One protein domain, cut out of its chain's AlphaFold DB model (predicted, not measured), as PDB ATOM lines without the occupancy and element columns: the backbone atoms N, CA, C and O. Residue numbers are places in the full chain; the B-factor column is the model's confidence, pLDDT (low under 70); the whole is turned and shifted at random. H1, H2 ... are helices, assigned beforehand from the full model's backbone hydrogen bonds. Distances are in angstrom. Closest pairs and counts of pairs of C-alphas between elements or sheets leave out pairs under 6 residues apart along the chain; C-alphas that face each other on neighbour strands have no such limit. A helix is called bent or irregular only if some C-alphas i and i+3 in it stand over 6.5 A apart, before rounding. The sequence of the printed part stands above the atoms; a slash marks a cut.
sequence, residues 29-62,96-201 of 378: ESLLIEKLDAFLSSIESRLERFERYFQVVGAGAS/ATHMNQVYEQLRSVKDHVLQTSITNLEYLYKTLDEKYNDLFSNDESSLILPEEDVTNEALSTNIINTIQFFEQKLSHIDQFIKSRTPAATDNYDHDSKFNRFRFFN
ATOM      1  N   GLU A  29     205.931 145.512 105.879       78.00
ATOM      2  CA  GLU A  29     207.108 145.980 105.145       78.00
ATOM      3  C   GLU A  29     206.882 146.101 103.621       78.00
ATOM      4  O   GLU A  29     207.296 147.078 102.999       78.00
ATOM      5  N   SER A  30     206.200 145.132 102.995       82.12
ATOM      6  CA  SER A  30     205.880 145.195 101.559       82.12
ATOM      7  C   SER A  30     204.935 146.355 101.233       82.12
ATOM      8  O   SER A  30     205.118 147.039 100.223       82.12
ATOM      9  N   LEU A  31     203.982 146.626 102.131       85.62
ATOM     10  CA  LEU A  31     203.079 147.767 102.036       85.62
ATOM     11  C   LEU A  31     203.837 149.092 102.200       85.62
ATOM     12  O   LEU A  31     203.594 150.027 101.441       85.62
ATOM     13  N   LEU A  32     204.777 149.172 103.149       85.75
ATOM     14  CA  LEU A  32     205.627 150.350 103.333       85.75
ATOM     15  C   LEU A  32     206.409 150.685 102.056       85.75
ATOM     16  O   LEU A  32     206.413 151.839 101.635       85.75
ATOM     17  N   ILE A  33     207.027 149.687 101.418       85.50
ATOM     18  CA  ILE A  33     207.794 149.871 100.175       85.50
ATOM     19  C   ILE A  33     206.912 150.431  99.058       85.50
ATOM     20  O   ILE A  33     207.296 151.395  98.396       85.50
ATOM     21  N   GLU A  34     205.716 149.866  98.873       86.12
ATOM     22  CA  GLU A  34     204.756 150.349  97.877       86.12
ATOM     23  C   GLU A  34     204.364 151.811  98.140       86.12
ATOM     24  O   GLU A  34     204.353 152.637  97.222       86.12
ATOM     25  N   LYS A  35     204.089 152.156  99.405       85.94
ATOM     26  CA  LYS A  35     203.753 153.528  99.806       85.94
ATOM     27  C   LYS A  35     204.920 154.490  99.623       85.94
ATOM     28  O   LYS A  35     204.692 155.613  99.183       85.94
ATOM     29  N   LEU A  36     206.149 154.066  99.901       86.31
ATOM     30  CA  LEU A  36     207.342 154.895  99.750       86.31
ATOM     31  C   LEU A  36     207.658 155.174  98.272       86.31
ATOM     32  O   LEU A  36     207.959 156.311  97.916       86.31
ATOM     33  N   ASP A  37     207.517 154.175  97.395       85.75
ATOM     34  CA  ASP A  37     207.662 154.359  95.944       85.75
ATOM     35  C   ASP A  37     206.561 155.271  95.371       85.75
ATOM     36  O   ASP A  37     206.838 156.149  94.546       85.75
ATOM     37  N   ALA A  38     205.314 155.121  95.837       85.12
ATOM     38  CA  ALA A  38     204.220 156.020  95.469       85.12
ATOM     39  C   ALA A  38     204.484 157.459  95.945       85.12
ATOM     40  O   ALA A  38     204.304 158.407  95.175       85.12
ATOM     41  N   PHE A  39     204.975 157.615  97.176       86.38
ATOM     42  CA  PHE A  39     205.328 158.902  97.763       86.38
ATOM     43  C   PHE A  39     206.481 159.586  97.018       86.38
ATOM     44  O   PHE A  39     206.388 160.773  96.714       86.38
ATOM     45  N   LEU A  40     207.523 158.845  96.625       86.06
ATOM     46  CA  LEU A  40     208.605 159.370  95.783       86.06
ATOM     47  C   LEU A  40     208.078 159.912  94.450       86.06
ATOM     48  O   LEU A  40     208.428 161.024  94.054       86.06
ATOM     49  N   SER A  41     207.200 159.165  93.770       83.81
ATOM     50  CA  SER A  41     206.587 159.632  92.516       83.81
ATOM     51  C   SER A  41     205.683 160.855  92.734       83.81
ATOM     52  O   SER A  41     205.642 161.761  91.896       83.81
ATOM     53  N   SER A  42     204.983 160.908  93.872       84.75
ATOM     54  CA  SER A  42     204.154 162.039  94.304       84.75
ATOM     55  C   SER A  42     204.997 163.299  94.519       84.75
ATOM     56  O   SER A  42     204.675 164.344  93.948       84.75
ATOM     57  N   ILE A  43     206.107 163.207  95.264       85.12
ATOM     58  CA  ILE A  43     207.033 164.326  95.490       85.12
ATOM     59  C   ILE A  43     207.646 164.799  94.174       85.12
ATOM     60  O   ILE A  43     207.617 165.998  93.905       85.12
ATOM     61  N   GLU A  44     208.151 163.894  93.335       83.00
ATOM     62  CA  GLU A  44     208.785 164.279  92.068       83.00
ATOM     63  C   GLU A  44     207.805 165.039  91.166       83.00
ATOM     64  O   GLU A  44     208.099 166.127  90.676       83.00
ATOM     65  N   SER A  45     206.570 164.537  91.054       79.69
ATOM     66  CA  SER A  45     205.515 165.216  90.302       79.69
ATOM     67  C   SER A  45     205.147 166.590  90.878       79.69
ATOM     68  O   SER A  45     204.727 167.475  90.130       79.69
ATOM     69  N   ARG A  46     205.252 166.777  92.199       83.44
ATOM     70  CA  ARG A  46     205.011 168.069  92.858       83.44
ATOM     71  C   ARG A  46     206.155 169.037  92.594       83.44
ATOM     72  O   ARG A  46     205.870 170.168  92.221       83.44
ATOM     73  N   LEU A  47     207.409 168.603  92.726       83.75
ATOM     74  CA  LEU A  47     208.586 169.429  92.436       83.75
ATOM     75  C   LEU A  47     208.519 170.001  91.013       83.75
ATOM     76  O   LEU A  47     208.668 171.206  90.842       83.75
ATOM     77  N   GLU A  48     208.131 169.192  90.024       76.75
ATOM     78  CA  GLU A  48     207.893 169.688  88.661       76.75
ATOM     79  C   GLU A  48     206.789 170.755  88.585       76.75
ATOM     80  O   GLU A  48     206.896 171.721  87.830       76.75
ATOM     81  N   ARG A  49     205.690 170.595  89.338       77.31
ATOM     82  CA  ARG A  49     204.622 171.610  89.384       77.31
ATOM     83  C   ARG A  49     205.127 172.923  89.977       77.31
ATOM     84  O   ARG A  49     204.739 173.981  89.485       77.31
ATOM     85  N   PHE A  50     205.975 172.859  91.001       78.75
ATOM     86  CA  PHE A  50     206.617 174.036  91.586       78.75
ATOM     87  C   PHE A  50     207.549 174.724  90.590       78.75
ATOM     88  O   PHE A  50     207.454 175.936  90.423       78.75
ATOM     89  N   GLU A  51     208.388 173.974  89.876       78.81
ATOM     90  CA  GLU A  51     209.267 174.533  88.842       78.81
ATOM     91  C   GLU A  51     208.466 175.259  87.752       78.81
ATOM     92  O   GLU A  51     208.765 176.411  87.433       78.81
ATOM     93  N   ARG A  52     207.382 174.645  87.251       73.56
ATOM     94  CA  ARG A  52     206.462 175.289  86.291       73.56
ATOM     95  C   ARG A  52     205.856 176.571  86.852       73.56
ATOM     96  O   ARG A  52     205.782 177.579  86.155       73.56
ATOM     97  N   TYR A  53     205.424 176.540  88.110       76.06
ATOM     98  CA  TYR A  53     204.871 177.710  88.783       76.06
ATOM     99  C   TYR A  53     205.898 178.847  88.879       76.06
ATOM    100  O   TYR A  53     205.579 179.986  88.541       76.06
ATOM    101  N   PHE A  54     207.140 178.552  89.273       79.81
ATOM    102  CA  PHE A  54     208.200 179.557  89.368       79.81
ATOM    103  C   PHE A  54     208.588 180.139  88.008       79.81
ATOM    104  O   PHE A  54     208.829 181.342  87.926       79.81
ATOM    105  N   GLN A  55     208.582 179.336  86.939       75.31
ATOM    106  CA  GLN A  55     208.810 179.828  85.576       75.31
ATOM    107  C   GLN A  55     207.727 180.822  85.140       75.31
ATOM    108  O   GLN A  55     208.051 181.909  84.667       75.31
ATOM    109  N   VAL A  56     206.447 180.495  85.349       71.88
ATOM    110  CA  VAL A  56     205.322 181.376  84.984       71.88
ATOM    111  C   VAL A  56     205.323 182.662  85.811       71.88
ATOM    112  O   VAL A  56     205.160 183.751  85.265       71.88
ATOM    113  N   VAL A  57     205.528 182.562  87.127       70.38
ATOM    114  CA  VAL A  57     205.574 183.736  88.013       70.38
ATOM    115  C   VAL A  57     206.797 184.611  87.715       70.38
ATOM    116  O   VAL A  57     206.682 185.835  87.721       70.38
ATOM    117  N   GLY A  58     207.948 184.003  87.412       63.19
ATOM    118  CA  GLY A  58     209.154 184.714  86.986       63.19
ATOM    119  C   GLY A  58     208.977 185.434  85.645       63.19
ATOM    120  O   GLY A  58     209.384 186.585  85.517       63.19
ATOM    121  N   ALA A  59     208.306 184.803  84.676       57.72
ATOM    122  CA  ALA A  59     207.981 185.416  83.387       57.72
ATOM    123  C   ALA A  59     206.989 186.587  83.531       57.72
ATOM    124  O   ALA A  59     207.216 187.656  82.967       57.72
ATOM    125  N   GLY A  60     205.946 186.434  84.357       52.06
ATOM    126  CA  GLY A  60     204.960 187.492  84.616       52.06
ATOM    127  C   GLY A  60     205.534 188.720  85.338       52.06
ATOM    128  O   GLY A  60     205.088 189.842  85.097       52.06
ATOM    129  N   ALA A  61     206.567 188.545  86.171       47.72
ATOM    130  CA  ALA A  61     207.305 189.663  86.768       47.72
ATOM    131  C   ALA A  61     208.134 190.447  85.731       47.72
ATOM    132  O   ALA A  61     208.370 191.641  85.910       47.72
ATOM    133  N   SER A  62     208.538 189.801  84.632       38.16
ATOM    134  CA  SER A  62     209.266 190.450  83.541       38.16
ATOM    135  C   SER A  62     208.341 191.239  82.603       38.16
ATOM    136  O   SER A  62     208.768 192.250  82.048       38.16
ATOM    137  N   ALA A  96     205.828 184.095  97.736       63.03
ATOM    138  CA  ALA A  96     206.750 183.278  96.938       63.03
ATOM    139  C   ALA A  96     207.866 182.637  97.795       63.03
ATOM    140  O   ALA A  96     208.307 181.528  97.510       63.03
ATOM    141  N   THR A  97     208.242 183.290  98.901       66.19
ATOM    142  CA  THR A  97     209.150 182.769  99.931       66.19
ATOM    143  C   THR A  97     208.672 181.458 100.561       66.19
ATOM    144  O   THR A  97     209.463 180.530 100.678       66.19
ATOM    145  N   HIS A  98     207.391 181.345 100.925       74.62
ATOM    146  CA  HIS A  98     206.826 180.123 101.506       74.62
ATOM    147  C   HIS A  98     206.760 178.993 100.470       74.62
ATOM    148  O   HIS A  98     207.088 177.855 100.776       74.62
ATOM    149  N   MET A  99     206.430 179.309  99.213       74.25
ATOM    150  CA  MET A  99     206.455 178.320  98.127       74.25
ATOM    151  C   MET A  99     207.868 177.794  97.864       74.25
ATOM    152  O   MET A  99     208.042 176.598  97.649       74.25
ATOM    153  N   ASN A 100     208.876 178.669  97.919       79.44
ATOM    154  CA  ASN A 100     210.274 178.268  97.786       79.44
ATOM    155  C   ASN A 100     210.745 177.423  98.980       79.44
ATOM    156  O   ASN A 100     211.431 176.425  98.794       79.44
ATOM    157  N   GLN A 101     210.324 177.767 100.204       79.62
ATOM    158  CA  GLN A 101     210.577 176.944 101.392       79.62
ATOM    159  C   GLN A 101     209.966 175.546 101.247       79.62
ATOM    160  O   GLN A 101     210.659 174.559 101.472       79.62
ATOM    161  N   VAL A 102     208.704 175.444 100.817       80.25
ATOM    162  CA  VAL A 102     208.051 174.144 100.594       80.25
ATOM    163  C   VAL A 102     208.784 173.337  99.522       80.25
ATOM    164  O   VAL A 102     209.019 172.146  99.709       80.25
ATOM    165  N   TYR A 103     209.179 173.980  98.423       83.25
ATOM    166  CA  TYR A 103     209.944 173.347  97.352       83.25
ATOM    167  C   TYR A 103     211.282 172.769  97.849       83.25
ATOM    168  O   TYR A 103     211.550 171.585  97.640       83.25
ATOM    169  N   GLU A 104     212.090 173.559  98.561       84.00
ATOM    170  CA  GLU A 104     213.384 173.107  99.091       84.00
ATOM    171  C   GLU A 104     213.230 171.983 100.126       84.00
ATOM    172  O   GLU A 104     214.003 171.023 100.136       84.00
ATOM    173  N   GLN A 105     212.189 172.034 100.960       83.25
ATOM    174  CA  GLN A 105     211.923 170.973 101.932       83.25
ATOM    175  C   GLN A 105     211.454 169.681 101.257       83.25
ATOM    176  O   GLN A 105     211.934 168.607 101.607       83.25
ATOM    177  N   LEU A 106     210.585 169.757 100.243       84.75
ATOM    178  CA  LEU A 106     210.184 168.592  99.445       84.75
ATOM    179  C   LEU A 106     211.373 167.946  98.738       84.75
ATOM    180  O   LEU A 106     211.490 166.719  98.706       84.75
ATOM    181  N   ARG A 107     212.274 168.771  98.200       85.44
ATOM    182  CA  ARG A 107     213.520 168.310  97.595       85.44
ATOM    183  C   ARG A 107     214.396 167.603  98.626       85.44
ATOM    184  O   ARG A 107     214.857 166.497  98.365       85.44
ATOM    185  N   SER A 108     214.538 168.192  99.812       85.06
ATOM    186  CA  SER A 108     215.263 167.585 100.926       85.06
ATOM    187  C   SER A 108     214.659 166.238 101.333       85.06
ATOM    188  O   SER A 108     215.395 165.262 101.442       85.06
ATOM    189  N   VAL A 109     213.335 166.139 101.493       85.44
ATOM    190  CA  VAL A 109     212.652 164.874 101.827       85.44
ATOM    191  C   VAL A 109     212.929 163.812 100.765       85.44
ATOM    192  O   VAL A 109     213.308 162.696 101.115       85.44
ATOM    193  N   LYS A 110     212.816 164.154  99.474       86.44
ATOM    194  CA  LYS A 110     213.162 163.233  98.380       86.44
ATOM    195  C   LYS A 110     214.594 162.714  98.508       86.44
ATOM    196  O   LYS A 110     214.807 161.507  98.426       86.44
ATOM    197  N   ASP A 111     215.558 163.609  98.705       84.94
ATOM    198  CA  ASP A 111     216.974 163.243  98.769       84.94
ATOM    199  C   ASP A 111     217.256 162.305  99.957       84.94
ATOM    200  O   ASP A 111     217.956 161.306  99.790       84.94
ATOM    201  N   HIS A 112     216.642 162.545 101.123       84.56
ATOM    202  CA  HIS A 112     216.764 161.653 102.284       84.56
ATOM    203  C   HIS A 112     216.116 160.284 102.038       84.56
ATOM    204  O   HIS A 112     216.704 159.258 102.385       84.56
ATOM    205  N   VAL A 113     214.940 160.238 101.401       84.69
ATOM    206  CA  VAL A 113     214.286 158.966 101.049       84.69
ATOM    207  C   VAL A 113     215.151 158.162 100.072       84.69
ATOM    208  O   VAL A 113     215.267 156.951 100.225       84.69
ATOM    209  N   LEU A 114     215.802 158.808  99.100       84.56
ATOM    210  CA  LEU A 114     216.687 158.129  98.147       84.56
ATOM    211  C   LEU A 114     218.022 157.678  98.765       84.56
ATOM    212  O   LEU A 114     218.599 156.704  98.286       84.56
ATOM    213  N   GLN A 115     218.524 158.370  99.795       82.94
ATOM    214  CA  GLN A 115     219.793 158.039 100.458       82.94
ATOM    215  C   GLN A 115     219.642 156.980 101.550       82.94
ATOM    216  O   GLN A 115     220.448 156.053 101.610       82.94
ATOM    217  N   THR A 116     218.627 157.113 102.405       75.81
ATOM    218  CA  THR A 116     218.443 156.238 103.570       75.81
ATOM    219  C   THR A 116     217.411 155.139 103.307       75.81
ATOM    220  O   THR A 116     217.614 154.006 103.745       75.81
ATOM    221  N   SER A 117     216.361 155.423 102.522       74.12
ATOM    222  CA  SER A 117     215.365 154.441 102.053       74.12
ATOM    223  C   SER A 117     214.927 153.465 103.171       74.12
ATOM    224  O   SER A 117     214.736 153.871 104.316       74.12
ATOM    225  N   ILE A 118     214.784 152.175 102.865       76.81
ATOM    226  CA  ILE A 118     214.431 151.090 103.789       76.81
ATOM    227  C   ILE A 118     215.600 150.606 104.661       76.81
ATOM    228  O   ILE A 118     215.403 149.751 105.516       76.81
ATOM    229  N   THR A 119     216.814 151.133 104.471       75.00
ATOM    230  CA  THR A 119     218.012 150.628 105.171       75.00
ATOM    231  C   THR A 119     218.085 151.063 106.635       75.00
ATOM    232  O   THR A 119     218.723 150.394 107.444       75.00
ATOM    233  N   ASN A 120     217.425 152.173 106.992       80.94
ATOM    234  CA  ASN A 120     217.307 152.651 108.367       80.94
ATOM    235  C   ASN A 120     215.949 153.342 108.574       80.94
ATOM    236  O   ASN A 120     215.799 154.548 108.361       80.94
ATOM    237  N   LEU A 121     214.955 152.549 108.981       78.81
ATOM    238  CA  LEU A 121     213.577 153.006 109.179       78.81
ATOM    239  C   LEU A 121     213.450 154.048 110.297       78.81
ATOM    240  O   LEU A 121     212.623 154.950 110.193       78.81
ATOM    241  N   GLU A 122     214.263 153.953 111.349       78.50
ATOM    242  CA  GLU A 122     214.202 154.866 112.496       78.50
ATOM    243  C   GLU A 122     214.641 156.271 112.087       78.50
ATOM    244  O   GLU A 122     213.937 157.258 112.317       78.50
ATOM    245  N   TYR A 123     215.771 156.354 111.383       80.88
ATOM    246  CA  TYR A 123     216.260 157.606 110.825       80.88
ATOM    247  C   TYR A 123     215.290 158.189 109.791       80.88
ATOM    248  O   TYR A 123     215.054 159.401 109.785       80.88
ATOM    249  N   LEU A 124     214.708 157.342 108.931       80.69
ATOM    250  CA  LEU A 124     213.705 157.761 107.952       80.69
ATOM    251  C   LEU A 124     212.482 158.377 108.643       80.69
ATOM    252  O   LEU A 124     212.068 159.469 108.262       80.69
ATOM    253  N   TYR A 125     211.936 157.711 109.665       80.12
ATOM    254  CA  TYR A 125     210.792 158.212 110.427       80.12
ATOM    255  C   TYR A 125     211.096 159.560 111.077       80.12
ATOM    256  O   TYR A 125     210.371 160.523 110.839       80.12
ATOM    257  N   LYS A 126     212.202 159.648 111.829       82.62
ATOM    258  CA  LYS A 126     212.618 160.881 112.504       82.62
ATOM    259  C   LYS A 126     212.772 162.039 111.519       82.62
ATOM    260  O   LYS A 126     212.268 163.128 111.766       82.62
ATOM    261  N   THR A 127     213.406 161.789 110.376       80.56
ATOM    262  CA  THR A 127     213.585 162.806 109.334       80.56
ATOM    263  C   THR A 127     212.247 163.238 108.730       80.56
ATOM    264  O   THR A 127     212.017 164.431 108.548       80.56
ATOM    265  N   LEU A 128     211.351 162.296 108.409       80.69
ATOM    266  CA  LEU A 128     210.033 162.624 107.859       80.69
ATOM    267  C   LEU A 128     209.192 163.434 108.851       80.69
ATOM    268  O   LEU A 128     208.551 164.398 108.437       80.69
ATOM    269  N   ASP A 129     209.206 163.056 110.129       78.69
ATOM    270  CA  ASP A 129     208.469 163.742 111.190       78.69
ATOM    271  C   ASP A 129     209.013 165.158 111.430       78.69
ATOM    272  O   ASP A 129     208.258 166.128 111.382       78.69
ATOM    273  N   GLU A 130     210.335 165.311 111.564       81.94
ATOM    274  CA  GLU A 130     210.989 166.621 111.683       81.94
ATOM    275  C   GLU A 130     210.632 167.534 110.501       81.94
ATOM    276  O   GLU A 130     210.256 168.692 110.692       81.94
ATOM    277  N   LYS A 131     210.691 167.010 109.270       79.69
ATOM    278  CA  LYS A 131     210.365 167.771 108.055       79.69
ATOM    279  C   LYS A 131     208.882 168.106 107.950       79.69
ATOM    280  O   LYS A 131     208.547 169.203 107.508       79.69
ATOM    281  N   TYR A 132     207.997 167.195 108.352       77.25
ATOM    282  CA  TYR A 132     206.560 167.454 108.420       77.25
ATOM    283  C   TYR A 132     206.259 168.594 109.398       77.25
ATOM    284  O   TYR A 132     205.564 169.546 109.040       77.25
ATOM    285  N   ASN A 133     206.836 168.531 110.598       77.44
ATOM    286  CA  ASN A 133     206.638 169.536 111.635       77.44
ATOM    287  C   ASN A 133     207.198 170.904 111.216       77.44
ATOM    288  O   ASN A 133     206.535 171.915 111.424       77.44
ATOM    289  N   ASP A 134     208.354 170.953 110.548       78.00
ATOM    290  CA  ASP A 134     208.925 172.198 110.007       78.00
ATOM    291  C   ASP A 134     208.001 172.854 108.954       78.00
ATOM    292  O   ASP A 134     207.784 174.066 108.959       78.00
ATOM    293  N   LEU A 135     207.379 172.043 108.088       70.75
ATOM    294  CA  LEU A 135     206.460 172.493 107.033       70.75
ATOM    295  C   LEU A 135     205.084 172.940 107.549       70.75
ATOM    296  O   LEU A 135     204.490 173.862 106.984       70.75
ATOM    297  N   PHE A 136     204.554 172.271 108.575       71.19
ATOM    298  CA  PHE A 136     203.146 172.380 108.979       71.19
ATOM    299  C   PHE A 136     202.939 172.767 110.451       71.19
ATOM    300  O   PHE A 136     201.848 172.556 110.977       71.19
ATOM    301  N   SER A 137     203.941 173.395 111.075       59.53
ATOM    302  CA  SER A 137     204.049 173.839 112.485       59.53
ATOM    303  C   SER A 137     202.902 174.690 113.079       59.53
ATOM    304  O   SER A 137     203.023 175.179 114.198       59.53
ATOM    305  N   ASN A 138     201.770 174.853 112.388       52.84
ATOM    306  CA  ASN A 138     200.583 175.553 112.886       52.84
ATOM    307  C   ASN A 138     199.477 174.633 113.436       52.84
ATOM    308  O   ASN A 138     198.482 175.157 113.932       52.84
ATOM    309  N   ASP A 139     199.613 173.306 113.359       48.22
ATOM    310  CA  ASP A 139     198.695 172.379 114.034       48.22
ATOM    311  C   ASP A 139     199.378 171.785 115.275       48.22
ATOM    312  O   ASP A 139     200.392 171.097 115.166       48.22
ATOM    313  N   GLU A 140     198.801 172.028 116.459       42.09
ATOM    314  CA  GLU A 140     199.069 171.280 117.696       42.09
ATOM    315  C   GLU A 140     198.641 169.815 117.512       42.09
ATOM    316  O   GLU A 140     197.607 169.348 117.984       42.09
ATOM    317  N   SER A 141     199.413 169.061 116.750       45.81
ATOM    318  CA  SER A 141     199.298 167.614 116.660       45.81
ATOM    319  C   SER A 141     200.706 167.063 116.730       45.81
ATOM    320  O   SER A 141     201.253 166.589 115.743       45.81
ATOM    321  N   SER A 142     201.317 167.187 117.912       41.75
ATOM    322  CA  SER A 142     202.551 166.477 118.228       41.75
ATOM    323  C   SER A 142     202.269 164.982 118.107       41.75
ATOM    324  O   SER A 142     201.610 164.396 118.971       41.75
ATOM    325  N   LEU A 143     202.719 164.381 117.006       50.03
ATOM    326  CA  LEU A 143     202.751 162.936 116.855       50.03
ATOM    327  C   LEU A 143     203.690 162.392 117.935       50.03
ATOM    328  O   LEU A 143     204.813 162.860 118.109       50.03
ATOM    329  N   ILE A 144     203.167 161.467 118.736       51.66
ATOM    330  CA  ILE A 144     203.858 160.905 119.894       51.66
ATOM    331  C   ILE A 144     205.132 160.215 119.391       51.66
ATOM    332  O   ILE A 144     205.055 159.264 118.610       51.66
ATOM    333  N   LEU A 145     206.298 160.710 119.824       47.34
ATOM    334  CA  LEU A 145     207.573 160.023 119.628       47.34
ATOM    335  C   LEU A 145     207.453 158.622 120.231       47.34
ATOM    336  O   LEU A 145     207.030 158.502 121.383       47.34
ATOM    337  N   PRO A 146     207.770 157.563 119.481       47.81
ATOM    338  CA  PRO A 146     207.555 156.227 119.988       47.81
ATOM    339  C   PRO A 146     208.670 155.860 120.993       47.81
ATOM    340  O   PRO A 146     209.823 156.255 120.821       47.81
ATOM    341  N   GLU A 147     208.293 155.178 122.081       51.78
ATOM    342  CA  GLU A 147     209.184 154.716 123.164       51.78
ATOM    343  C   GLU A 147     210.291 153.776 122.643       51.78
ATOM    344  O   GLU A 147     210.104 153.134 121.618       51.78
ATOM    345  N   GLU A 148     211.415 153.653 123.364       50.72
ATOM    346  CA  GLU A 148     212.671 152.956 122.987       50.72
ATOM    347  C   GLU A 148     212.562 151.479 122.514       50.72
ATOM    348  O   GLU A 148     213.574 150.906 122.121       50.72
ATOM    349  N   ASP A 149     211.373 150.865 122.484       47.72
ATOM    350  CA  ASP A 149     211.148 149.442 122.166       47.72
ATOM    351  C   ASP A 149     210.108 149.228 121.035       47.72
ATOM    352  O   ASP A 149     209.232 148.356 121.077       47.72
ATOM    353  N   VAL A 150     210.161 150.061 119.989       60.53
ATOM    354  CA  VAL A 150     209.253 149.959 118.831       60.53
ATOM    355  C   VAL A 150     209.661 148.806 117.920       60.53
ATOM    356  O   VAL A 150     210.755 148.781 117.362       60.53
ATOM    357  N   THR A 151     208.744 147.875 117.673       71.62
ATOM    358  CA  THR A 151     208.938 146.858 116.632       71.62
ATOM    359  C   THR A 151     208.989 147.508 115.238       71.62
ATOM    360  O   THR A 151     208.268 148.471 114.962       71.62
ATOM    361  N   ASN A 152     209.787 146.954 114.312       70.00
ATOM    362  CA  ASN A 152     209.876 147.435 112.917       70.00
ATOM    363  C   ASN A 152     208.502 147.559 112.226       70.00
ATOM    364  O   ASN A 152     208.314 148.389 111.338       70.00
ATOM    365  N   GLU A 153     207.527 146.754 112.645       76.25
ATOM    366  CA  GLU A 153     206.150 146.779 112.153       76.25
ATOM    367  C   GLU A 153     205.363 148.017 112.623       76.25
ATOM    368  O   GLU A 153     204.685 148.671 111.822       76.25
ATOM    369  N   ALA A 154     205.491 148.392 113.899       76.44
ATOM    370  CA  ALA A 154     204.886 149.611 114.428       76.44
ATOM    371  C   ALA A 154     205.528 150.866 113.811       76.44
ATOM    372  O   ALA A 154     204.822 151.785 113.395       76.44
ATOM    373  N   LEU A 155     206.853 150.863 113.644       79.94
ATOM    374  CA  LEU A 155     207.575 151.943 112.970       79.94
ATOM    375  C   LEU A 155     207.156 152.092 111.498       79.94
ATOM    376  O   LEU A 155     206.892 153.204 111.043       79.94
ATOM    377  N   SER A 156     207.010 150.980 110.772       80.44
ATOM    378  CA  SER A 156     206.519 150.982 109.384       80.44
ATOM    379  C   SER A 156     205.124 151.602 109.280       80.44
ATOM    380  O   SER A 156     204.857 152.397 108.380       80.44
ATOM    381  N   THR A 157     204.246 151.288 110.234       81.06
ATOM    382  CA  THR A 157     202.882 151.831 110.290       81.06
ATOM    383  C   THR A 157     202.887 153.334 110.579       81.06
ATOM    384  O   THR A 157     202.171 154.087 109.919       81.06
ATOM    385  N   ASN A 158     203.735 153.792 111.504       80.25
ATOM    386  CA  ASN A 158     203.905 155.215 111.797       80.25
ATOM    387  C   ASN A 158     204.414 155.985 110.574       80.25
ATOM    388  O   ASN A 158     203.838 157.011 110.227       80.25
ATOM    389  N   ILE A 159     205.411 155.456 109.855       81.06
ATOM    390  CA  ILE A 159     205.908 156.064 108.610       81.06
ATOM    391  C   ILE A 159     204.789 156.164 107.567       81.06
ATOM    392  O   ILE A 159     204.624 157.215 106.949       81.06
ATOM    393  N   ILE A 160     203.992 155.106 107.382       82.00
ATOM    394  CA  ILE A 160     202.860 155.118 106.442       82.00
ATOM    395  C   ILE A 160     201.851 156.211 106.817       82.00
ATOM    396  O   ILE A 160     201.402 156.946 105.936       82.00
ATOM    397  N   ASN A 161     201.511 156.343 108.100       81.81
ATOM    398  CA  ASN A 161     200.589 157.377 108.575       81.81
ATOM    399  C   ASN A 161     201.160 158.781 108.341       81.81
ATOM    400  O   ASN A 161     200.467 159.637 107.791       81.81
ATOM    401  N   THR A 162     202.434 159.007 108.672       80.81
ATOM    402  CA  THR A 162     203.116 160.283 108.419       80.81
ATOM    403  C   THR A 162     203.106 160.623 106.931       80.81
ATOM    404  O   THR A 162     202.746 161.742 106.578       80.81
ATOM    405  N   ILE A 163     203.401 159.664 106.042       83.06
ATOM    406  CA  ILE A 163     203.311 159.850 104.584       83.06
ATOM    407  C   ILE A 163     201.896 160.279 104.173       83.06
ATOM    408  O   ILE A 163     201.748 161.225 103.401       83.06
ATOM    409  N   GLN A 164     200.851 159.637 104.702       83.88
ATOM    410  CA  GLN A 164     199.463 159.987 104.377       83.88
ATOM    411  C   GLN A 164     199.102 161.413 104.816       83.88
ATOM    412  O   GLN A 164     198.528 162.168 104.025       83.88
ATOM    413  N   PHE A 165     199.472 161.809 106.038       79.81
ATOM    414  CA  PHE A 165     199.266 163.179 106.518       79.81
ATOM    415  C   PHE A 165     200.027 164.195 105.662       79.81
ATOM    416  O   PHE A 165     199.475 165.233 105.281       79.81
ATOM    417  N   PHE A 166     201.267 163.865 105.293       80.50
ATOM    418  CA  PHE A 166     202.101 164.670 104.408       80.50
ATOM    419  C   PHE A 166     201.417 164.879 103.047       80.50
ATOM    420  O   PHE A 166     201.249 166.013 102.593       80.50
ATOM    421  N   GLU A 167     200.947 163.805 102.404       80.94
ATOM    422  CA  GLU A 167     200.260 163.881 101.110       80.94
ATOM    423  C   GLU A 167     198.960 164.690 101.167       80.94
ATOM    424  O   GLU A 167     198.690 165.479 100.248       80.94
ATOM    425  N   GLN A 168     198.177 164.531 102.239       82.19
ATOM    426  CA  GLN A 168     196.932 165.266 102.442       82.19
ATOM    427  C   GLN A 168     197.196 166.772 102.521       82.19
ATOM    428  O   GLN A 168     196.567 167.541 101.790       82.19
ATOM    429  N   LYS A 169     198.153 167.208 103.346       78.00
ATOM    430  CA  LYS A 169     198.489 168.633 103.486       78.00
ATOM    431  C   LYS A 169     199.040 169.219 102.187       78.00
ATOM    432  O   LYS A 169     198.594 170.284 101.758       78.00
ATOM    433  N   LEU A 170     199.925 168.500 101.497       80.31
ATOM    434  CA  LEU A 170     200.459 168.962 100.216       80.31
ATOM    435  C   LEU A 170     199.378 169.076  99.120       80.31
ATOM    436  O   LEU A 170     199.512 169.895  98.207       80.31
ATOM    437  N   SER A 171     198.287 168.299  99.187       78.12
ATOM    438  CA  SER A 171     197.186 168.393  98.210       78.12
ATOM    439  C   SER A 171     196.507 169.773  98.196       78.12
ATOM    440  O   SER A 171     196.074 170.240  97.140       78.12
ATOM    441  N   HIS A 172     196.489 170.480  99.331       75.81
ATOM    442  CA  HIS A 172     195.993 171.856  99.406       75.81
ATOM    443  C   HIS A 172     196.900 172.831  98.642       75.81
ATOM    444  O   HIS A 172     196.415 173.747  97.976       75.81
ATOM    445  N   ILE A 173     198.215 172.601  98.680       74.12
ATOM    446  CA  ILE A 173     199.199 173.403  97.945       74.12
ATOM    447  C   ILE A 173     199.071 173.154  96.437       74.12
ATOM    448  O   ILE A 173     199.124 174.098  95.650       74.12
ATOM    449  N   ASP A 174     198.800 171.914  96.020       76.44
ATOM    450  CA  ASP A 174     198.532 171.604  94.610       76.44
ATOM    451  C   ASP A 174     197.320 172.368  94.066       76.44
ATOM    452  O   ASP A 174     197.367 172.886  92.948       76.44
ATOM    453  N   GLN A 175     196.233 172.453  94.842       76.81
ATOM    454  CA  GLN A 175     195.043 173.216  94.450       76.81
ATOM    455  C   GLN A 175     195.374 174.702  94.272       76.81
ATOM    456  O   GLN A 175     194.928 175.322  93.302       76.81
ATOM    457  N   PHE A 176     196.213 175.255  95.153       73.12
ATOM    458  CA  PHE A 176     196.695 176.628  95.041       73.12
ATOM    459  C   PHE A 176     197.537 176.842  93.773       73.12
ATOM    460  O   PHE A 176     197.217 177.735  92.983       73.12
ATOM    461  N   ILE A 177     198.543 175.996  93.517       72.69
ATOM    462  CA  ILE A 177     199.379 176.064  92.302       72.69
ATOM    463  C   ILE A 177     198.508 175.970  91.044       72.69
ATOM    464  O   ILE A 177     198.641 176.784  90.129       72.69
ATOM    465  N   LYS A 178     197.568 175.019  91.011       73.19
ATOM    466  CA  LYS A 178     196.668 174.806  89.870       73.19
ATOM    467  C   LYS A 178     195.778 176.018  89.592       73.19
ATOM    468  O   LYS A 178     195.517 176.318  88.436       73.19
ATOM    469  N   SER A 179     195.332 176.728  90.630       70.31
ATOM    470  CA  SER A 179     194.521 177.944  90.471       70.31
ATOM    471  C   SER A 179     195.298 179.140  89.904       70.31
ATOM    472  O   SER A 179     194.702 180.039  89.317       70.31
ATOM    473  N   ARG A 180     196.626 179.160  90.088       68.19
ATOM    474  CA  ARG A 180     197.522 180.266  89.712       68.19
ATOM    475  C   ARG A 180     198.307 180.017  88.426       68.19
ATOM    476  O   ARG A 180     198.873 180.961  87.887       68.19
ATOM    477  N   THR A 181     198.349 178.776  87.948       65.75
ATOM    478  CA  THR A 181     199.047 178.404  86.715       65.75
ATOM    479  C   THR A 181     198.017 178.373  85.581       65.75
ATOM    480  O   THR A 181     197.160 177.486  85.593       65.75
ATOM    481  N   PRO A 182     198.028 179.317  84.617       58.00
ATOM    482  CA  PRO A 182     197.212 179.177  83.415       58.00
ATOM    483  C   PRO A 182     197.604 177.871  82.715       58.00
ATOM    484  O   PRO A 182     198.762 177.461  82.779       58.00
ATOM    485  N   ALA A 183     196.637 177.179  82.106       54.31
ATOM    486  CA  ALA A 183     196.881 175.928  81.394       54.31
ATOM    487  C   ALA A 183     197.856 176.190  80.234       54.31
ATOM    488  O   ALA A 183     197.437 176.582  79.151       54.31
ATOM    489  N   ALA A 184     199.157 176.052  80.493       47.91
ATOM    490  CA  ALA A 184     200.206 176.318  79.526       47.91
ATOM    491  C   ALA A 184     200.077 175.309  78.379       47.91
ATOM    492  O   ALA A 184     200.238 174.104  78.569       47.91
ATOM    493  N   THR A 185     199.724 175.819  77.203       45.75
ATOM    494  CA  THR A 185     199.450 175.086  75.960       45.75
ATOM    495  C   THR A 185     200.711 174.737  75.169       45.75
ATOM    496  O   THR A 185     200.635 174.600  73.951       45.75
ATOM    497  N   ASP A 186     201.856 174.556  75.826       48.19
ATOM    498  CA  ASP A 186     203.077 174.124  75.146       48.19
ATOM    499  C   ASP A 186     203.370 172.646  75.410       48.19
ATOM    500  O   ASP A 186     203.262 172.137  76.528       48.19
ATOM    501  N   ASN A 187     203.732 171.941  74.338       50.12
ATOM    502  CA  ASN A 187     203.910 170.495  74.288       50.12
ATOM    503  C   ASN A 187     205.235 170.058  74.951       50.12
ATOM    504  O   ASN A 187     206.155 169.597  74.283       50.12
ATOM    505  N   TYR A 188     205.317 170.201  76.277       48.31
ATOM    506  CA  TYR A 188     206.395 169.699  77.152       48.31
ATOM    507  C   TYR A 188     205.971 168.433  77.930       48.31
ATOM    508  O   TYR A 188     206.538 168.054  78.959       48.31
ATOM    509  N   ASP A 189     204.919 167.767  77.453       52.00
ATOM    510  CA  ASP A 189     204.221 166.691  78.161       52.00
ATOM    511  C   ASP A 189     205.033 165.377  78.205       52.00
ATOM    512  O   ASP A 189     204.732 164.470  78.982       52.00
ATOM    513  N   HIS A 190     206.077 165.263  77.376       50.06
ATOM    514  CA  HIS A 190     206.890 164.051  77.274       50.06
ATOM    515  C   HIS A 190     207.943 163.944  78.395       50.06
ATOM    516  O   HIS A 190     208.031 162.898  79.039       50.06
ATOM    517  N   ASP A 191     208.685 165.022  78.683       53.41
ATOM    518  CA  ASP A 191     209.721 165.026  79.733       53.41
ATOM    519  C   ASP A 191     209.116 164.975  81.137       53.41
ATOM    520  O   ASP A 191     209.600 164.249  82.005       53.41
ATOM    521  N   SER A 192     207.995 165.663  81.348       58.12
ATOM    522  CA  SER A 192     207.312 165.658  82.643       58.12
ATOM    523  C   SER A 192     206.680 164.317  83.017       58.12
ATOM    524  O   SER A 192     206.690 163.902  84.175       58.12
ATOM    525  N   LYS A 193     206.149 163.577  82.036       62.41
ATOM    526  CA  LYS A 193     205.673 162.213  82.297       62.41
ATOM    527  C   LYS A 193     206.825 161.289  82.671       62.41
ATOM    528  O   LYS A 193     206.644 160.442  83.539       62.41
ATOM    529  N   PHE A 194     207.988 161.439  82.040       62.28
ATOM    530  CA  PHE A 194     209.136 160.571  82.293       62.28
ATOM    531  C   PHE A 194     209.804 160.868  83.642       62.28
ATOM    532  O   PHE A 194     210.121 159.940  84.390       62.28
ATOM    533  N   ASN A 195     209.947 162.148  83.992       65.38
ATOM    534  CA  ASN A 195     210.547 162.589  85.249       65.38
ATOM    535  C   ASN A 195     209.743 162.118  86.470       65.38
ATOM    536  O   ASN A 195     210.321 161.522  87.378       65.38
ATOM    537  N   ARG A 196     208.406 162.197  86.438       69.56
ATOM    538  CA  ARG A 196     207.533 161.646  87.493       69.56
ATOM    539  C   ARG A 196     207.804 160.175  87.844       69.56
ATOM    540  O   ARG A 196     207.592 159.764  88.989       69.56
ATOM    541  N   PHE A 197     208.212 159.361  86.871       74.31
ATOM    542  CA  PHE A 197     208.461 157.930  87.072       74.31
ATOM    543  C   PHE A 197     209.950 157.580  87.136       74.31
ATOM    544  O   PHE A 197     210.308 156.408  87.214       74.31
ATOM    545  N   ARG A 198     210.834 158.578  87.164       77.62
ATOM    546  CA  ARG A 198     212.290 158.405  87.160       77.62
ATOM    547  C   ARG A 198     212.794 157.398  88.201       77.62
ATOM    548  O   ARG A 198     213.633 156.550  87.886       77.62
ATOM    549  N   PHE A 199     212.230 157.466  89.407       83.06
ATOM    550  CA  PHE A 199     212.539 156.605  90.557       83.06
ATOM    551  C   PHE A 199     211.441 155.570  90.850       83.06
ATOM    552  O   PHE A 199     211.363 155.031  91.947       83.06
ATOM    553  N   PHE A 200     210.567 155.285  89.884       83.31
ATOM    554  CA  PHE A 200     209.561 154.236  90.035       83.31
ATOM    555  C   PHE A 200     210.231 152.880  90.322       83.31
ATOM    556  O   PHE A 200     211.207 152.548  89.654       83.31
ATOM    557  N   ASN A 201     209.695 152.098  91.266       85.06
ATOM    558  CA  ASN A 201     210.265 150.840  91.784       85.06
ATOM    559  C   ASN A 201     211.615 150.969  92.520       85.06
ATOM    560  O   ASN A 201     212.317 149.969  92.658       85.06
TER     561      ASN A 201
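What this domain is: This is residues 29 to 62 and 96 to 201 of the 378 residues of an uncharacterized protein of Clavispora lusitaniae (strain ATCC 42720) (UniProt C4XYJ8). Four long helices stand side by side in an elongated bundle, H1, H2, H3 and H4 making a four-sided ring in that order; H1, H3 and H4 run one way and H2 the other. The short H5 packs slantwise on the side of H1, after a loop of which residues 185 to 188 stick out, and a long link, residues 137 to 151, returns from the end of H3 to the beginning of H4. The printed part has 140 residues with five named helices, H1 to H5 along the chain, and no named strand, in the class all helix. It is compact, with a radius of gyration of the C-alphas of 16.5 A, and spans 56 by 34 by 21 A.

Where its parts are: H1, residues 29 to 62, begins at C-alpha 29 at (207.108, 145.980, 105.145) and is 49.5 A long. H2, residues 96 to 119, is 35.5 A long; it has a kink of 43 degrees near residue 113 and is irregular, with C-alphas 115 and 118 9.4 A apart. H3 holds residues 121 to 136 and is 22.0 A long. H4, residues 152 to 180, begins at C-alpha 152 at (209.876, 147.435, 112.917) and is 42.1 A long. H5, residues 189 to 196, ends at C-alpha 196 at (207.533, 161.646, 87.493).

How they stand to each other: H1 is the hub, touching H2, H4 and H5. H1 and H2 run opposite ways at a shallow tilt of 26 degrees, their closest C-alphas being those of Leu 47 and Tyr 103, 6.4 A apart. H1 and H4 run the same way at a shallow tilt of 23 degrees, closest at the C-alphas of Leu 32 and Ser 156, 6.1 A apart. H2 and H3 touch as a helical hairpin at a shallow tilt of 8 degrees, with the C-alphas of Thr 116 and Leu 124 closest at 6.6 A. H3 touches H4, the same way at a shallow tilt of 31 degrees, and the C-alphas of Tyr 125 and Ile 159 come closest at 5.6 A. H2 and H4 are near each other, while H1 and H3 are apart. H5 touches residues 41 to 48 of H1 alone, opposite ways at a steep tilt of 45 degrees; the closest C-alphas are those of Ser 45 and Arg 196, 5.0 A apart. Every O i to N i+4 pair is within hydrogen-bond range in H1, H3 and H5, against 18 of 20 in H2 and 23 of 25 in H4.

The domain as a whole: The two C-alphas farthest apart are those of Ser 62 and Asp 149, at 56.4 A. Residues 63 to 95 are not printed, and C-alphas 62 and 96 are 15.4 A apart across the cut. The link H2 to H3 is tight, H4 to H5 short and H3 to H4 long. The mean pLDDT of the printed part is 72.8, and residues 58 to 62, 96 to 97, 137 to 150 and 180 to 196 are under 70.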